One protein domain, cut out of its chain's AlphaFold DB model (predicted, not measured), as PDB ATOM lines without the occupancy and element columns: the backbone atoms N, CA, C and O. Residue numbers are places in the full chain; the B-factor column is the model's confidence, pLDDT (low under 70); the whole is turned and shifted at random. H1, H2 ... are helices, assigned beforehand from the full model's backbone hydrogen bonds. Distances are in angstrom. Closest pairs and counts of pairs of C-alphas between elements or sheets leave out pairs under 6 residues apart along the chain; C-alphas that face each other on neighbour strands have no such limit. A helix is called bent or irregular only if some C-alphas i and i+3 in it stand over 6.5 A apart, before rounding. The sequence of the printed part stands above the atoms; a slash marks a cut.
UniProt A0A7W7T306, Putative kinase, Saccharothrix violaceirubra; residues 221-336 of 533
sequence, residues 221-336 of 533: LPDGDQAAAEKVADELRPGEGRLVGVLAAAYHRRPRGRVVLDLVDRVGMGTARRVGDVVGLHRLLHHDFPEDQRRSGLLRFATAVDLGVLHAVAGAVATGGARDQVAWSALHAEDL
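Overview. This is residues 221 to 336 of the 533 residues of the protein "Putative kinase" of Saccharothrix violaceirubra (UniProt A0A7W7T306). Three helices, H2, H6 and H7, make a row with H6 in the middle, and the kinked H4 runs along one side of this row, crossing H2 and H6 and reaching H7 with its last residues. H1 packs on H2 and H6 on the side away from H4; H3 packs on H4 near one end of the row, and H5 crosses H7 at the other end. The printed part has 116 residues with seven named helices, H1 to H7 in order, and no named strand: the class is all helix. It is compact, with a radius of gyration of the C-alphas of 13.3 A, and spans 40 by 27 by 26 A.

Along the chain. H1 holds residues 226 to 235, from C-alpha 226 at (250.151, 322.208, 391.595), and is 14.6 A long. H2, residues 240 to 250, is 15.5 A. H3, residues 256 to 267, is 15.4 A, and H4, residues 269 to 286, is the longest at 27.6 A, with a kink of 28 degrees near residue 280; C-alpha 286 is at (256.992, 304.383, 383.995). H5, residues 291 to 302, is 17.3 A, and H6, residues 307 to 316, is 14.0 A. H7, residues 322 to 334, is 19.0 A and ends with C-alpha 334 at (265.789, 299.638, 398.975). H3, H4 and H5 are irregular: C-alphas 262 and 265 are 7.5 A apart, 280 and 283 7.6 A, 292 and 295 7.3 A.

Arrangement. H4 and H6 are the hubs, each touching four helices. They touch at a steep tilt of 60 degrees, closest at the C-alphas of His 282 and Ala 314, 4.8 A. H6 and H7 form a hairpin, opposite ways at a shallow tilt of 16 degrees; the C-alphas of Gly 315 and Arg 323, their closest, are 5.9 A apart. H2 touches H6 the same way at a shallow tilt of 30 degrees, closest at Ala 249 and Val 313, C-alphas 5.3 A apart. H1 and H2 form a hairpin, with the closest C-alphas, of Ala 229 and Val 246, at 4.6 A; H1 also touches H6. H4 touches H2 with residues 271 to 279 alone. H3 and H4 form a hairpin at 35.3 degrees, only just steep, closest at the C-alphas of Arg 256 and Gly 276, 4.7 A. H5 touches H7 about perpendicular, at 74 degrees, with the C-alphas of Leu 298 and Ala 333 the closest at 6.8 A. H3 and H5 are apart. In H1, H2, H6 and H7 every O i to N i+4 pair is within hydrogen-bond range; in H3 it is 6 of 8, in H4 10 of 14 and in H5 6 of 8.

Size, cuts and confidence. The farthest C-alphas, of Pro 222 and Asp 292, are 41.9 A apart. The printed part has no cut, and the six links between the helices are tight. Its mean pLDDT is 94.0, and no printed residue is under 70.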
ATOM      1  N   LEU A 221     252.697 327.717 393.703       89.38
ATOM      2  CA  LEU A 221     253.611 327.915 392.588       89.38
ATOM      3  C   LEU A 221     252.952 328.811 391.531       89.38
ATOM      4  O   LEU A 221     251.769 328.650 391.240       89.38
ATOM      5  N   PRO A 222     253.700 329.752 390.927       85.94
ATOM      6  CA  PRO A 222     253.141 330.659 389.922       85.94
ATOM      7  C   PRO A 222     252.719 329.930 388.637       85.94
ATOM      8  O   PRO A 222     251.903 330.433 387.870       85.94
ATOM      9  N   ASP A 223     253.311 328.768 388.376       90.12
ATOM     10  CA  ASP A 223     253.092 327.947 387.200       90.12
ATOM     11  C   ASP A 223     253.427 326.474 387.488       90.12
ATOM     12  O   ASP A 223     254.177 326.157 388.411       90.12
ATOM     13  N   GLY A 224     252.904 325.566 386.659       93.94
ATOM     14  CA  GLY A 224     253.146 324.125 386.776       93.94
ATOM     15  C   GLY A 224     251.932 323.337 387.268       93.94
ATOM     16  O   GLY A 224     250.821 323.850 387.350       93.94
ATOM     17  N   ASP A 225     252.144 322.049 387.529       97.62
ATOM     18  CA  ASP A 225     251.125 321.129 388.035       97.62
ATOM     19  C   ASP A 225     251.103 321.147 389.571       97.62
ATOM     20  O   ASP A 225     251.830 320.395 390.223       97.62
ATOM     21  N   GLN A 226     250.288 322.038 390.143       97.00
ATOM     22  CA  GLN A 226     250.151 322.208 391.595       97.00
ATOM     23  C   GLN A 226     249.702 320.910 392.287       97.00
ATOM     24  O   GLN A 226     250.252 320.548 393.321       97.00
ATOM     25  N   ALA A 227     248.774 320.157 391.687       97.38
ATOM     26  CA  ALA A 227     248.262 318.920 392.277       97.38
ATOM     27  C   ALA A 227     249.334 317.818 392.343       97.38
ATOM     28  O   ALA A 227     249.405 317.069 393.315       97.38
ATOM     29  N   ALA A 228     250.183 317.701 391.316       97.88
ATOM     30  CA  ALA A 228     251.336 316.802 391.369       97.88
ATOM     31  C   ALA A 228     252.354 317.249 392.430       97.88
ATOM     32  O   ALA A 228     252.911 316.413 393.138       97.88
ATOM     33  N   ALA A 229     252.582 318.560 392.541       98.31
ATOM     34  CA  ALA A 229     253.492 319.140 393.516       98.31
ATOM     35  C   ALA A 229     253.044 318.855 394.960       98.31
ATOM     36  O   ALA A 229     253.864 318.428 395.766       98.31
ATOM     37  N   GLU A 230     251.757 319.028 395.266       98.06
ATOM     38  CA  GLU A 230     251.162 318.757 396.583       98.06
ATOM     39  C   GLU A 230     251.275 317.283 396.981       98.06
ATOM     40  O   GLU A 230     251.751 316.993 398.073       98.06
ATOM     41  N   LYS A 231     250.978 316.347 396.067       97.81
ATOM     42  CA  LYS A 231     251.158 314.905 396.326       97.81
ATOM     43  C   LYS A 231     252.580 314.565 396.768       97.81
ATOM     44  O   LYS A 231     252.776 313.887 397.768       97.81
ATOM     45  N   VAL A 232     253.583 315.074 396.047       98.25
ATOM     46  CA  VAL A 232     254.991 314.857 396.414       98.25
ATOM     47  C   VAL A 232     255.342 315.554 397.729       98.25
ATOM     48  O   VAL A 232     256.157 315.052 398.503       98.25
ATOM     49  N   ALA A 233     254.736 316.708 397.997       97.62
ATOM     50  CA  ALA A 233     254.958 317.459 399.222       97.62
ATOM     51  C   ALA A 233     254.453 316.731 400.478       97.62
ATOM     52  O   ALA A 233     255.027 316.956 401.548       97.62
ATOM     53  N   ASP A 234     253.411 315.908 400.343       95.81
ATOM     54  CA  ASP A 234     252.828 315.092 401.414       95.81
ATOM     55  C   ASP A 234     253.637 313.812 401.681       95.81
ATOM     56  O   ASP A 234     253.698 313.336 402.814       95.81
ATOM     57  N   GLU A 235     254.296 313.267 400.654       95.56
ATOM     58  CA  GLU A 235     255.136 312.066 400.768       95.56
ATOM     59  C   GLU A 235     256.535 312.363 401.332       95.56
ATOM     60  O   GLU A 235     257.124 311.546 402.046       95.56
ATOM     61  N   LEU A 236     257.102 313.528 400.999       96.88
ATOM     62  CA  LEU A 236     258.482 313.863 401.338       96.88
ATOM     63  C   LEU A 236     258.600 314.629 402.660       96.88
ATOM     64  O   LEU A 236     257.925 315.624 402.921       96.88
ATOM     65  N   ARG A 237     259.570 314.195 403.469       96.12
ATOM     66  CA  ARG A 237     259.990 314.851 404.719       96.12
ATOM     67  C   ARG A 237     260.509 316.268 404.438       96.12
ATOM     68  O   ARG A 237     261.016 316.494 403.342       96.12
ATOM     69  N   PRO A 238     260.488 317.190 405.416       97.25
ATOM     70  CA  PRO A 238     261.147 318.483 405.292       97.25
ATOM     71  C   PRO A 238     262.597 318.389 404.789       97.25
ATOM     72  O   PRO A 238     263.274 317.377 404.971       97.25
ATOM     73  N   GLY A 239     263.056 319.463 404.148       96.75
ATOM     74  CA  GLY A 239     264.428 319.635 403.679       96.75
ATOM     75  C   GLY A 239     264.571 319.776 402.165       96.75
ATOM     76  O   GLY A 239     263.612 320.009 401.424       96.75
ATOM     77  N   GLU A 240     265.814 319.664 401.690       95.75
ATOM     78  CA  GLU A 240     266.162 319.913 400.285       95.75
ATOM     79  C   GLU A 240     265.499 318.916 399.321       95.75
ATOM     80  O   GLU A 240     265.085 319.311 398.232       95.75
ATOM     81  N   GLY A 241     265.346 317.650 399.730       97.50
ATOM     82  CA  GLY A 241     264.670 316.621 398.933       97.50
ATOM     83  C   GLY A 241     263.217 316.982 398.620       97.50
ATOM     84  O   GLY A 241     262.803 316.867 397.467       97.50
ATOM     85  N   ARG A 242     262.471 317.521 399.600       98.31
ATOM     86  CA  ARG A 242     261.095 318.007 399.398       98.31
ATOM     87  C   ARG A 242     261.039 319.139 398.391       98.31
ATOM     88  O   ARG A 242     260.221 319.081 397.483       98.31
ATOM     89  N   LEU A 243     261.931 320.128 398.484       98.44
ATOM     90  CA  LEU A 243     261.976 321.197 397.483       98.44
ATOM     91  C   LEU A 243     262.257 320.656 396.081       98.44
ATOM     92  O   LEU A 243     261.574 321.041 395.131       98.44
ATOM     93  N   VAL A 244     263.254 319.776 395.947       98.62
ATOM     94  CA  VAL A 244     263.602 319.181 394.652       98.62
ATOM     95  C   VAL A 244     262.408 318.419 394.077       98.62
ATOM     96  O   VAL A 244     262.063 318.636 392.917       98.62
ATOM     97  N   GLY A 245     261.754 317.581 394.885       98.62
ATOM     98  CA  GLY A 245     260.595 316.791 394.478       98.62
ATOM     99  C   GLY A 245     259.393 317.646 394.089       98.62
ATOM    100  O   GLY A 245     258.850 317.471 393.003       98.62
ATOM    101  N   VAL A 246     259.021 318.618 394.925       98.69
ATOM    102  CA  VAL A 246     257.886 319.525 394.683       98.69
ATOM    103  C   VAL A 246     258.070 320.304 393.381       98.69
ATOM    104  O   VAL A 246     257.178 320.309 392.533       98.69
ATOM    105  N   LEU A 247     259.242 320.916 393.171       98.56
ATOM    106  CA  LEU A 247     259.512 321.656 391.936       98.56
ATOM    107  C   LEU A 247     259.598 320.725 390.719       98.56
ATOM    108  O   LEU A 247     259.120 321.081 389.641       98.56
ATOM    109  N   ALA A 248     260.173 319.530 390.865       98.69
ATOM    110  CA  ALA A 248     260.257 318.573 389.765       98.69
ATOM    111  C   ALA A 248     258.872 318.049 389.359       98.69
ATOM    112  O   ALA A 248     258.585 317.970 388.166       98.69
ATOM    113  N   ALA A 249     257.995 317.761 390.321       98.62
ATOM    114  CA  ALA A 249     256.614 317.368 390.069       98.62
ATOM    115  C   ALA A 249     255.806 318.501 389.430       98.62
ATOM    116  O   ALA A 249     255.123 318.272 388.432       98.62
ATOM    117  N   ALA A 250     255.950 319.738 389.909       98.38
ATOM    118  CA  ALA A 250     255.295 320.893 389.301       98.38
ATOM    119  C   ALA A 250     255.702 321.088 387.831       98.38
ATOM    120  O   ALA A 250     254.866 321.378 386.970       98.38
ATOM    121  N   TYR A 251     256.984 320.883 387.515       98.19
ATOM    122  CA  TYR A 251     257.548 321.140 386.189       98.19
ATOM    123  C   TYR A 251     257.803 319.885 385.342       98.19
ATOM    124  O   TYR A 251     258.446 319.981 384.297       98.19
ATOM    125  N   HIS A 252     257.243 318.728 385.708       97.75
ATOM    126  CA  HIS A 252     257.502 317.424 385.071       97.75
ATOM    127  C   HIS A 252     257.187 317.360 383.560       97.75
ATOM    128  O   HIS A 252     257.644 316.461 382.849       97.75
ATOM    129  N   ARG A 253     256.377 318.293 383.042       96.56
ATOM    130  CA  ARG A 253     256.028 318.393 381.610       96.56
ATOM    131  C   ARG A 253     256.990 319.259 380.800       96.56
ATOM    132  O   ARG A 253     256.870 319.305 379.578       96.56
ATOM    133  N   ARG A 254     257.916 319.967 381.451       95.75
ATOM    134  CA  ARG A 254     258.868 320.865 380.790       95.75
ATOM    135  C   ARG A 254     260.155 320.124 380.418       95.75
ATOM    136  O   ARG A 254     260.543 319.185 381.110       95.75
ATOM    137  N   PRO A 255     260.866 320.558 379.364       95.50
ATOM    138  CA  PRO A 255     262.202 320.045 379.080       95.50
ATOM    139  C   PRO A 255     263.162 320.294 380.252       95.50
ATOM    140  O   PRO A 255     263.215 321.407 380.776       95.50
ATOM    141  N   ARG A 256     263.977 319.295 380.613       94.94
ATOM    142  CA  ARG A 256     264.961 319.365 381.713       94.94
ATOM    143  C   ARG A 256     265.809 320.637 381.683       94.94
ATOM    144  O   ARG A 256     265.862 321.357 382.675       94.94
ATOM    145  N   GLY A 257     266.438 320.953 380.550       95.50
ATOM    146  CA  GLY A 257     267.285 322.145 380.451       95.50
ATOM    147  C   GLY A 257     266.524 323.453 380.659       95.50
ATOM    148  O   GLY A 257     267.074 324.380 381.241       95.50
ATOM    149  N   ARG A 258     265.243 323.514 380.268       95.56
ATOM    150  CA  ARG A 258     264.394 324.686 380.507       95.56
ATOM    151  C   ARG A 258     264.159 324.901 382.001       95.56
ATOM    152  O   ARG A 258     264.336 326.011 382.482       95.56
ATOM    153  N   VAL A 259     263.841 323.827 382.724       96.56
ATOM    154  CA  VAL A 259     263.635 323.863 384.180       96.56
ATOM    155  C   VAL A 259     264.883 324.359 384.906       96.56
ATOM    156  O   VAL A 259     264.783 325.219 385.774       96.56
ATOM    157  N   VAL A 260     266.068 323.884 384.507       95.69
ATOM    158  CA  VAL A 260     267.339 324.340 385.094       95.69
ATOM    159  C   VAL A 260     267.535 325.850 384.900       95.69
ATOM    160  O   VAL A 260     267.873 326.546 385.854       95.69
ATOM    161  N   LEU A 261     267.295 326.371 383.691       95.50
ATOM    162  CA  LEU A 261     267.473 327.796 383.373       95.50
ATOM    163  C   LEU A 261     266.445 328.701 384.065       95.50
ATOM    164  O   LEU A 261     266.783 329.819 384.446       95.50
ATOM    165  N   ASP A 262     265.206 328.231 384.230       94.00
ATOM    166  CA  ASP A 262     264.139 328.992 384.891       94.00
ATOM    167  C   ASP A 262     264.352 329.075 386.420       94.00
ATOM    168  O   ASP A 262     263.889 330.020 387.064       94.00
ATOM    169  N   LEU A 263     265.052 328.095 387.006       94.81
ATOM    170  CA  LEU A 263     265.216 327.955 388.457       94.81
ATOM    171  C   LEU A 263     266.576 328.407 389.001       94.81
ATOM    172  O   LEU A 263     266.660 328.692 390.195       94.81
ATOM    173  N   VAL A 264     267.630 328.482 388.180       94.06
ATOM    174  CA  VAL A 264     269.008 328.733 388.652       94.06
ATOM    175  C   VAL A 264     269.143 329.991 389.520       94.06
ATOM    176  O   VAL A 264     269.752 329.912 390.584       94.06
ATOM    177  N   ASP A 265     268.496 331.096 389.144       91.56
ATOM    178  CA  ASP A 265     268.530 332.356 389.910       91.56
ATOM    179  C   ASP A 265     267.593 332.341 391.130       91.56
ATOM    180  O   ASP A 265     267.700 333.192 392.007       91.56
ATOM    181  N   ARG A 266     266.651 331.392 391.190       92.12
ATOM    182  CA  ARG A 266     265.602 331.337 392.221       92.12
ATOM    183  C   ARG A 266     265.968 330.434 393.394       92.12
ATOM    184  O   ARG A 266     265.644 330.748 394.533       92.12
ATOM    185  N   VAL A 267     266.600 329.294 393.111       92.88
ATOM    186  CA  VAL A 267     266.930 328.265 394.119       92.88
ATOM    187  C   VAL A 267     268.417 327.913 394.164       92.88
ATOM    188  O   VAL A 267     268.823 327.054 394.948       92.88
ATOM    189  N   GLY A 268     269.231 328.562 393.332       92.06
ATOM    190  CA  GLY A 268     270.649 328.275 393.191       92.06
ATOM    191  C   GLY A 268     270.939 327.081 392.278       92.06
ATOM    192  O   GLY A 268     270.090 326.235 391.983       92.06
ATOM    193  N   MET A 269     272.191 327.008 391.829       92.00
ATOM    194  CA  MET A 269     272.619 326.107 390.760       92.00
ATOM    195  C   MET A 269     272.498 324.620 391.106       92.00
ATOM    196  O   MET A 269     271.957 323.852 390.309       92.00
ATOM    197  N   GLY A 270     272.952 324.212 392.295       91.44
ATOM    198  CA  GLY A 270     272.894 322.810 392.722       91.44
ATOM    199  C   GLY A 270     271.460 322.276 392.795       91.44
ATOM    200  O   GLY A 270     271.165 321.192 392.292       91.44
ATOM    201  N   THR A 271     270.539 323.063 393.354       94.69
ATOM    202  CA  THR A 271     269.124 322.686 393.468       94.69
ATOM    203  C   THR A 271     268.423 322.701 392.116       94.69
ATOM    204  O   THR A 271     267.770 321.718 391.777       94.69
ATOM    205  N   ALA A 272     268.612 323.744 391.299       95.94
ATOM    206  CA  ALA A 272     268.027 323.818 389.959       95.94
ATOM    207  C   ALA A 272     268.456 322.633 389.078       95.94
ATOM    208  O   ALA A 272     267.631 322.034 388.386       95.94
ATOM    209  N   ARG A 273     269.735 322.244 389.154       94.94
ATOM    210  CA  ARG A 273     270.262 321.055 388.479       94.94
ATOM    211  C   ARG A 273     269.583 319.771 388.959       94.94
ATOM    212  O   ARG A 273     269.105 319.013 388.120       94.94
ATOM    213  N   ARG A 274     269.501 319.533 390.274       96.38
ATOM    214  CA  ARG A 274     268.834 318.337 390.826       96.38
ATOM    215  C   ARG A 274     267.362 318.251 390.417       96.38
ATOM    216  O   ARG A 274     266.915 317.180 390.020       96.38
ATOM    217  N   VAL A 275     266.636 319.373 390.431       98.19
ATOM    218  CA  VAL A 275     265.253 319.439 389.922       98.19
ATOM    219  C   VAL A 275     265.207 319.023 388.452       98.19
ATOM    220  O   VAL A 275     264.421 318.155 388.077       98.19
ATOM    221  N   GLY A 276     266.078 319.602 387.620       97.62
ATOM    222  CA  GLY A 276     266.176 319.252 386.206       97.62
ATOM    223  C   GLY A 276     266.443 317.764 385.977       97.62
ATOM    224  O   GLY A 276     265.816 317.160 385.110       97.62
ATOM    225  N   ASP A 277     267.339 317.156 386.753       97.62
ATOM    226  CA  ASP A 277     267.665 315.733 386.629       97.62
ATOM    227  C   ASP A 277     266.478 314.833 386.953       97.62
ATOM    228  O   ASP A 277     266.183 313.934 386.168       97.62
ATOM    229  N   VAL A 278     265.749 315.111 388.040       98.62
ATOM    230  CA  VAL A 278     264.521 314.375 388.380       98.62
ATOM    231  C   VAL A 278     263.482 314.532 387.266       98.62
ATOM    232  O   VAL A 278     262.932 313.537 386.792       98.62
ATOM    233  N   VAL A 279     263.280 315.752 386.750       98.31
ATOM    234  CA  VAL A 279     262.392 316.000 385.596       98.31
ATOM    235  C   VAL A 279     262.825 315.190 384.372       98.31
ATOM    236  O   VAL A 279     261.980 314.622 383.687       98.31
ATOM    237  N   GLY A 280     264.125 315.089 384.101       96.94
ATOM    238  CA  GLY A 280     264.631 314.335 382.955       96.94
ATOM    239  C   GLY A 280     264.550 312.813 383.103       96.94
ATOM    240  O   GLY A 280     264.574 312.124 382.089       96.94
ATOM    241  N   LEU A 281     264.464 312.288 384.331       96.94
ATOM    242  CA  LEU A 281     264.550 310.848 384.603       96.94
ATOM    243  C   LEU A 281     263.233 310.207 385.052       96.94
ATOM    244  O   LEU A 281     263.058 309.018 384.810       96.94
ATOM    245  N   HIS A 282     262.294 310.948 385.653       97.19
ATOM    246  CA  HIS A 282     261.108 310.361 386.304       97.19
ATOM    247  C   HIS A 282     260.291 309.421 385.400       97.19
ATOM    248  O   HIS A 282     259.850 308.370 385.851       97.19
ATOM    249  N   ARG A 283     260.128 309.755 384.110       95.62
ATOM    250  CA  ARG A 283     259.356 308.927 383.160       95.62
ATOM    251  C   ARG A 283     260.014 307.594 382.840       95.62
ATOM    252  O   ARG A 283     259.326 306.680 382.409       95.62
ATOM    253  N   LEU A 284     261.324 307.467 383.046       94.31
ATOM    254  CA  LEU A 284     262.016 306.199 382.817       94.31
ATOM    255  C   LEU A 284     261.522 305.109 383.774       94.31
ATOM    256  O   LEU A 284     261.577 303.942 383.416       94.31
ATOM    257  N   LEU A 285     260.972 305.491 384.934       94.31
ATOM    258  CA  LEU A 285     260.359 304.566 385.890       94.31
ATOM    259  C   LEU A 285     258.920 304.162 385.527       94.31
ATOM    260  O   LEU A 285     258.327 303.340 386.213       94.31
ATOM    261  N   HIS A 286     258.330 304.754 384.481       94.62
ATOM    262  CA  HIS A 286     256.992 304.383 383.995       94.62
ATOM    263  C   HIS A 286     257.030 303.236 382.988       94.62
ATOM    264  O   HIS A 286     255.990 302.656 382.682       94.62
ATOM    265  N   HIS A 287     258.204 302.963 382.425       89.62
ATOM    266  CA  HIS A 287     258.399 301.912 381.441       89.62
ATOM    267  C   HIS A 287     258.717 300.588 382.128       89.62
ATOM    268  O   HIS A 287     259.332 300.570 383.194       89.62
ATOM    269  N   ASP A 288     258.336 299.486 381.482       83.94
ATOM    270  CA  ASP A 288     258.751 298.158 381.915       83.94
ATOM    271  C   ASP A 288     260.274 298.103 381.992       83.94
ATOM    272  O   ASP A 288     260.983 298.443 381.037       83.94
ATOM    273  N   PHE A 289     260.771 297.680 383.149       71.62
ATOM    274  CA  PHE A 289     262.192 297.665 383.429       71.62
ATOM    275  C   PHE A 289     262.670 296.217 383.554       71.62
ATOM    276  O   PHE A 289     262.344 295.581 384.557       71.62
ATOM    277  N   PRO A 290     263.410 295.668 382.573       80.06
ATOM    278  CA  PRO A 290     263.896 294.288 382.625       80.06
ATOM    279  C   PRO A 290     264.689 293.994 383.906       80.06
ATOM    280  O   PRO A 290     265.431 294.852 384.390       80.06
ATOM    281  N   GLU A 291     264.521 292.798 384.481       77.62
ATOM    282  CA  GLU A 291     265.149 292.434 385.764       77.62
ATOM    283  C   GLU A 291     266.681 292.515 385.724       77.62
ATOM    284  O   GLU A 291     267.296 293.018 386.663       77.62
ATOM    285  N   ASP A 292     267.292 292.104 384.612       79.44
ATOM    286  CA  ASP A 292     268.739 292.130 384.381       79.44
ATOM    287  C   ASP A 292     269.313 293.555 384.354       79.44
ATOM    288  O   ASP A 292     270.441 293.796 384.784       79.44
ATOM    289  N   GLN A 293     268.525 294.527 383.893       80.25
ATOM    290  CA  GLN A 293     268.947 295.923 383.784       80.25
ATOM    291  C   GLN A 293     268.569 296.751 385.008       80.25
ATOM    292  O   GLN A 293     269.156 297.821 385.213       80.25
ATOM    293  N   ARG A 294     267.647 296.259 385.850       84.50
ATOM    294  CA  ARG A 294     267.037 297.068 386.903       84.50
ATOM    295  C   ARG A 294     268.049 297.697 387.839       84.50
ATOM    296  O   ARG A 294     268.102 298.914 388.022       84.50
ATOM    297  N   ARG A 295     268.880 296.835 388.412       89.38
ATOM    298  CA  ARG A 295     269.859 297.220 389.423       89.38
ATOM    299  C   ARG A 295     270.880 298.205 388.867       89.38
ATOM    300  O   ARG A 295     271.126 299.244 389.473       89.38
ATOM    301  N   SER A 296     271.417 297.912 387.682       89.50
ATOM    302  CA  SER A 296     272.398 298.770 387.010       89.50
ATOM    303  C   SER A 296     271.834 300.158 386.682       89.50
ATOM    304  O   SER A 296     272.503 301.169 386.902       89.50
ATOM    305  N   GLY A 297     270.585 300.247 386.210       91.00
ATOM    306  CA  GLY A 297     269.976 301.534 385.886       91.00
ATOM    307  C   GLY A 297     269.615 302.352 387.127       91.00
ATOM    308  O   GLY A 297     269.874 303.554 387.135       91.00
ATOM    309  N   LEU A 298     269.129 301.725 388.206       93.19
ATOM    310  CA  LEU A 298     268.906 302.428 389.475       93.19
ATOM    311  C   LEU A 298     270.211 302.929 390.097       93.19
ATOM    312  O   LEU A 298     270.273 304.082 390.523       93.19
ATOM    313  N   LEU A 299     271.276 302.118 390.080       92.56
ATOM    314  CA  LEU A 299     272.613 302.562 390.488       92.56
ATOM    315  C   LEU A 299     273.075 303.748 389.639       92.56
ATOM    316  O   LEU A 299     273.585 304.730 390.168       92.56
ATOM    317  N   ARG A 300     272.836 303.724 388.324       92.69
ATOM    318  CA  ARG A 300     273.146 304.869 387.463       92.69
ATOM    319  C   ARG A 300     272.359 306.114 387.873       92.69
ATOM    320  O   ARG A 300     272.966 307.175 388.015       92.69
ATOM    321  N   PHE A 301     271.051 306.007 388.100       94.38
ATOM    322  CA  PHE A 301     270.223 307.136 388.537       94.38
ATOM    323  C   PHE A 301     270.662 307.687 389.895       94.38
ATOM    324  O   PHE A 301     270.748 308.906 390.041       94.38
ATOM    325  N   ALA A 302     271.054 306.820 390.831       93.31
ATOM    326  CA  ALA A 302     271.562 307.205 392.147       93.31
ATOM    327  C   ALA A 302     272.857 308.039 392.092       93.31
ATOM    328  O   ALA A 302     273.204 308.691 393.071       93.31
ATOM    329  N   THR A 303     273.568 308.073 390.956       90.88
ATOM    330  CA  THR A 303     274.701 309.001 390.776       90.88
ATOM    331  C   THR A 303     274.274 310.439 390.464       90.88
ATOM    332  O   THR A 303     275.107 311.341 390.532       90.88
ATOM    333  N   ALA A 304     273.013 310.675 390.081       92.19
ATOM    334  CA  ALA A 304     272.524 311.998 389.687       92.19
ATOM    335  C   ALA A 304     271.394 312.545 390.563       92.19
ATOM    336  O   ALA A 304     271.282 313.768 390.677       92.19
ATOM    337  N   VAL A 305     270.559 311.676 391.140       95.50
ATOM    338  CA  VAL A 305     269.372 312.059 391.915       95.50
ATOM    339  C   VAL A 305     269.219 311.207 393.172       95.50
ATOM    340  O   VAL A 305     269.665 310.063 393.218       95.50
ATOM    341  N   ASP A 306     268.527 311.758 394.169       95.25
ATOM    342  CA  ASP A 306     267.983 310.973 395.275       95.25
ATOM    343  C   ASP A 306     266.864 310.070 394.736       95.25
ATOM    344  O   ASP A 306     265.907 310.552 394.117       95.25
ATOM    345  N   LEU A 307     267.000 308.755 394.923       96.44
ATOM    346  CA  LEU A 307     266.030 307.801 394.392       96.44
ATOM    347  C   LEU A 307     264.669 307.923 395.079       96.44
ATOM    348  O   LEU A 307     263.663 307.767 394.398       96.44
ATOM    349  N   GLY A 308     264.600 308.238 396.374       96.94
ATOM    350  CA  GLY A 308     263.322 308.450 397.060       96.94
ATOM    351  C   GLY A 308     262.551 309.620 396.449       96.94
ATOM    352  O   GLY A 308     261.371 309.492 396.129       96.94
ATOM    353  N   VAL A 309     263.245 310.728 396.174       98.44
ATOM    354  CA  VAL A 309     262.664 311.885 395.474       98.44
ATOM    355  C   VAL A 309     262.246 311.525 394.045       98.44
ATOM    356  O   VAL A 309     261.165 311.919 393.607       98.44
ATOM    357  N   LEU A 310     263.069 310.767 393.312       98.50
ATOM    358  CA  LEU A 310     262.746 310.330 391.951       98.50
ATOM    359  C   LEU A 310     261.466 309.481 391.914       98.50
ATOM    360  O   LEU A 310     260.609 309.728 391.066       98.50
ATOM    361  N   HIS A 311     261.331 308.514 392.827       97.94
ATOM    362  CA  HIS A 311     260.155 307.647 392.909       97.94
ATOM    363  C   HIS A 311     258.908 308.417 393.354       97.94
ATOM    364  O   HIS A 311     257.866 308.234 392.731       97.94
ATOM    365  N   ALA A 312     259.012 309.325 394.333       98.38
ATOM    366  CA  ALA A 312     257.891 310.176 394.749       98.38
ATOM    367  C   ALA A 312     257.347 310.999 393.566       98.38
ATOM    368  O   ALA A 312     256.154 310.988 393.266       98.38
ATOM    369  N   VAL A 313     258.238 311.647 392.802       98.69
ATOM    370  CA  VAL A 313     257.840 312.408 391.608       98.69
ATOM    371  C   VAL A 313     257.256 311.503 390.530       98.69
ATOM    372  O   VAL A 313     256.209 311.828 389.970       98.69
ATOM    373  N   ALA A 314     257.905 310.376 390.230       98.12
ATOM    374  CA  ALA A 314     257.423 309.440 389.220       98.12
ATOM    375  C   ALA A 314     256.042 308.873 389.582       98.12
ATOM    376  O   ALA A 314     255.187 308.790 388.701       98.12
ATOM    377  N   GLY A 315     255.809 308.544 390.855       97.81
ATOM    378  CA  GLY A 315     254.556 307.999 391.372       97.81
ATOM    379  C   GLY A 315     253.424 309.023 391.357       97.81
ATOM    380  O   GLY A 315     252.338 308.729 390.853       97.81
ATOM    381  N   ALA A 316     253.695 310.257 391.793       97.56
ATOM    382  CA  ALA A 316     252.705 311.334 391.822       97.56
ATOM    383  C   ALA A 316     252.117 311.664 390.437       97.56
ATOM    384  O   ALA A 316     250.942 312.043 390.334       97.56
ATOM    385  N   VAL A 317     252.919 311.497 389.376       97.06
ATOM    386  CA  VAL A 317     252.525 311.762 387.981       97.06
ATOM    387  C   VAL A 317     252.219 310.494 387.174       97.06
ATOM    388  O   VAL A 317     251.861 310.596 386.000       97.06
ATOM    389  N   ALA A 318     252.332 309.304 387.773       95.69
ATOM    390  CA  ALA A 318     252.037 308.034 387.114       95.69
ATOM    391  C   ALA A 318     250.526 307.775 386.981       95.69
ATOM    392  O   ALA A 318     249.709 308.051 387.872       95.69
ATOM    393  N   THR A 319     250.149 307.161 385.860       91.69
ATOM    394  CA  THR A 319     248.776 306.746 385.545       91.69
ATOM    395  C   THR A 319     248.746 305.286 385.091       91.69
ATOM    396  O   THR A 319     249.707 304.786 384.510       91.69
ATOM    397  N   GLY A 320     247.640 304.585 385.365       90.75
ATOM    398  CA  GLY A 320     247.484 303.173 384.993       90.75
ATOM    399  C   GLY A 320     248.631 302.291 385.504       90.75
ATOM    400  O   GLY A 320     249.118 302.498 386.616       90.75
ATOM    401  N   GLY A 321     249.086 301.354 384.666       87.56
ATOM    402  CA  GLY A 321     250.153 300.398 384.999       87.56
ATOM    403  C   GLY A 321     251.522 301.021 385.298       87.56
ATOM    404  O   GLY A 321     252.359 300.373 385.915       87.56
ATOM    405  N   ALA A 322     251.751 302.298 384.959       93.06
ATOM    406  CA  ALA A 322     252.984 302.987 385.348       93.06
ATOM    407  C   ALA A 322     253.122 303.119 386.875       93.06
ATOM    408  O   ALA A 322     254.238 303.204 387.379       93.06
ATOM    409  N   ARG A 323     252.009 303.133 387.627       92.12
ATOM    410  CA  ARG A 323     252.052 303.179 389.100       92.12
ATOM    411  C   ARG A 323     252.673 301.919 389.682       92.12
ATOM    412  O   ARG A 323     253.505 302.021 390.578       92.12
ATOM    413  N   ASP A 324     252.313 300.767 389.128       92.50
ATOM    414  CA  ASP A 324     252.843 299.477 389.563       92.50
ATOM    415  C   ASP A 324     254.339 299.380 389.241       92.50
ATOM    416  O   ASP A 324     255.121 298.948 390.087       92.50
ATOM    417  N   GLN A 325     254.762 299.886 388.073       92.88
ATOM    418  CA  GLN A 325     256.183 299.947 387.706       92.88
ATOM    419  C   GLN A 325     257.002 300.819 388.665       92.88
ATOM    420  O   GLN A 325     258.070 300.405 389.119       92.88
ATOM    421  N   VAL A 326     256.491 301.998 389.037       94.94
ATOM    422  CA  VAL A 326     257.170 302.877 390.002       94.94
ATOM    423  C   VAL A 326     257.236 302.234 391.386       94.94
ATOM    424  O   VAL A 326     258.298 302.252 392.005       94.94
ATOM    425  N   ALA A 327     256.131 301.655 391.867       92.81
ATOM    426  CA  ALA A 327     256.081 301.005 393.176       92.81
ATOM    427  C   ALA A 327     257.054 299.823 393.253       92.81
ATOM    428  O   ALA A 327     257.785 299.674 394.230       92.81
ATOM    429  N   TRP A 328     257.126 299.017 392.194       91.19
ATOM    430  CA  TRP A 328     258.080 297.922 392.131       91.19
ATOM    431  C   TRP A 328     259.519 298.433 392.062       91.19
ATOM    432  O   TRP A 328     260.362 297.982 392.831       91.19
ATOM    433  N   SER A 329     259.804 299.428 391.221       93.50
ATOM    434  CA  SER A 329     261.122 300.073 391.166       93.50
ATOM    435  C   SER A 329     261.572 300.605 392.533       93.50
ATOM    436  O   SER A 329     262.735 300.428 392.894       93.50
ATOM    437  N   ALA A 330     260.657 301.195 393.311       93.81
ATOM    438  CA  ALA A 330     260.945 301.696 394.652       93.81
ATOM    439  C   ALA A 330     261.378 300.576 395.608       93.81
ATOM    440  O   ALA A 330     262.386 300.738 396.288       93.81
ATOM    441  N   LEU A 331     260.700 299.421 395.594       92.12
ATOM    442  CA  LEU A 331     261.101 298.257 396.398       92.12
ATOM    443  C   LEU A 331     262.519 297.786 396.046       92.12
ATOM    444  O   LEU A 331     263.345 297.564 396.920       92.12
ATOM    445  N   HIS A 332     262.846 297.712 394.753       89.81
ATOM    446  CA  HIS A 332     264.195 297.334 394.307       89.81
ATOM    447  C   HIS A 332     265.267 298.368 394.666       89.81
ATOM    448  O   HIS A 332     266.445 298.022 394.768       89.81
ATOM    449  N   ALA A 333     264.885 299.635 394.837       92.12
ATOM    450  CA  ALA A 333     265.799 300.691 395.248       92.12
ATOM    451  C   ALA A 333     266.263 300.535 396.709       92.12
ATOM    452  O   ALA A 333     267.368 300.968 397.036       92.12
ATOM    453  N   GLU A 334     265.455 299.901 397.567       89.50
ATOM    454  CA  GLU A 334     265.789 299.638 398.975       89.50
ATOM    455  C   GLU A 334     266.922 298.606 399.118       89.50
ATOM    456  O   GLU A 334     267.760 298.727 400.010       89.50
ATOM    457  N   ASP A 335     267.013 297.662 398.175       87.88
ATOM    458  CA  ASP A 335     268.022 296.591 398.128       87.88
ATOM    459  C   ASP A 335     269.299 296.969 397.348       87.88
ATOM    460  O   ASP A 335     270.148 296.119 397.012       87.88
ATOM    461  N   LEU A 336     269.450 298.250 396.998       89.38
ATOM    462  CA  LEU A 336     270.650 298.712 396.315       89.38
ATOM    463  C   LEU A 336     271.847 298.710 397.259       89.38
ATOM    464  O   LEU A 336     271.763 299.147 398.410       89.38
TER     465      LEU A 336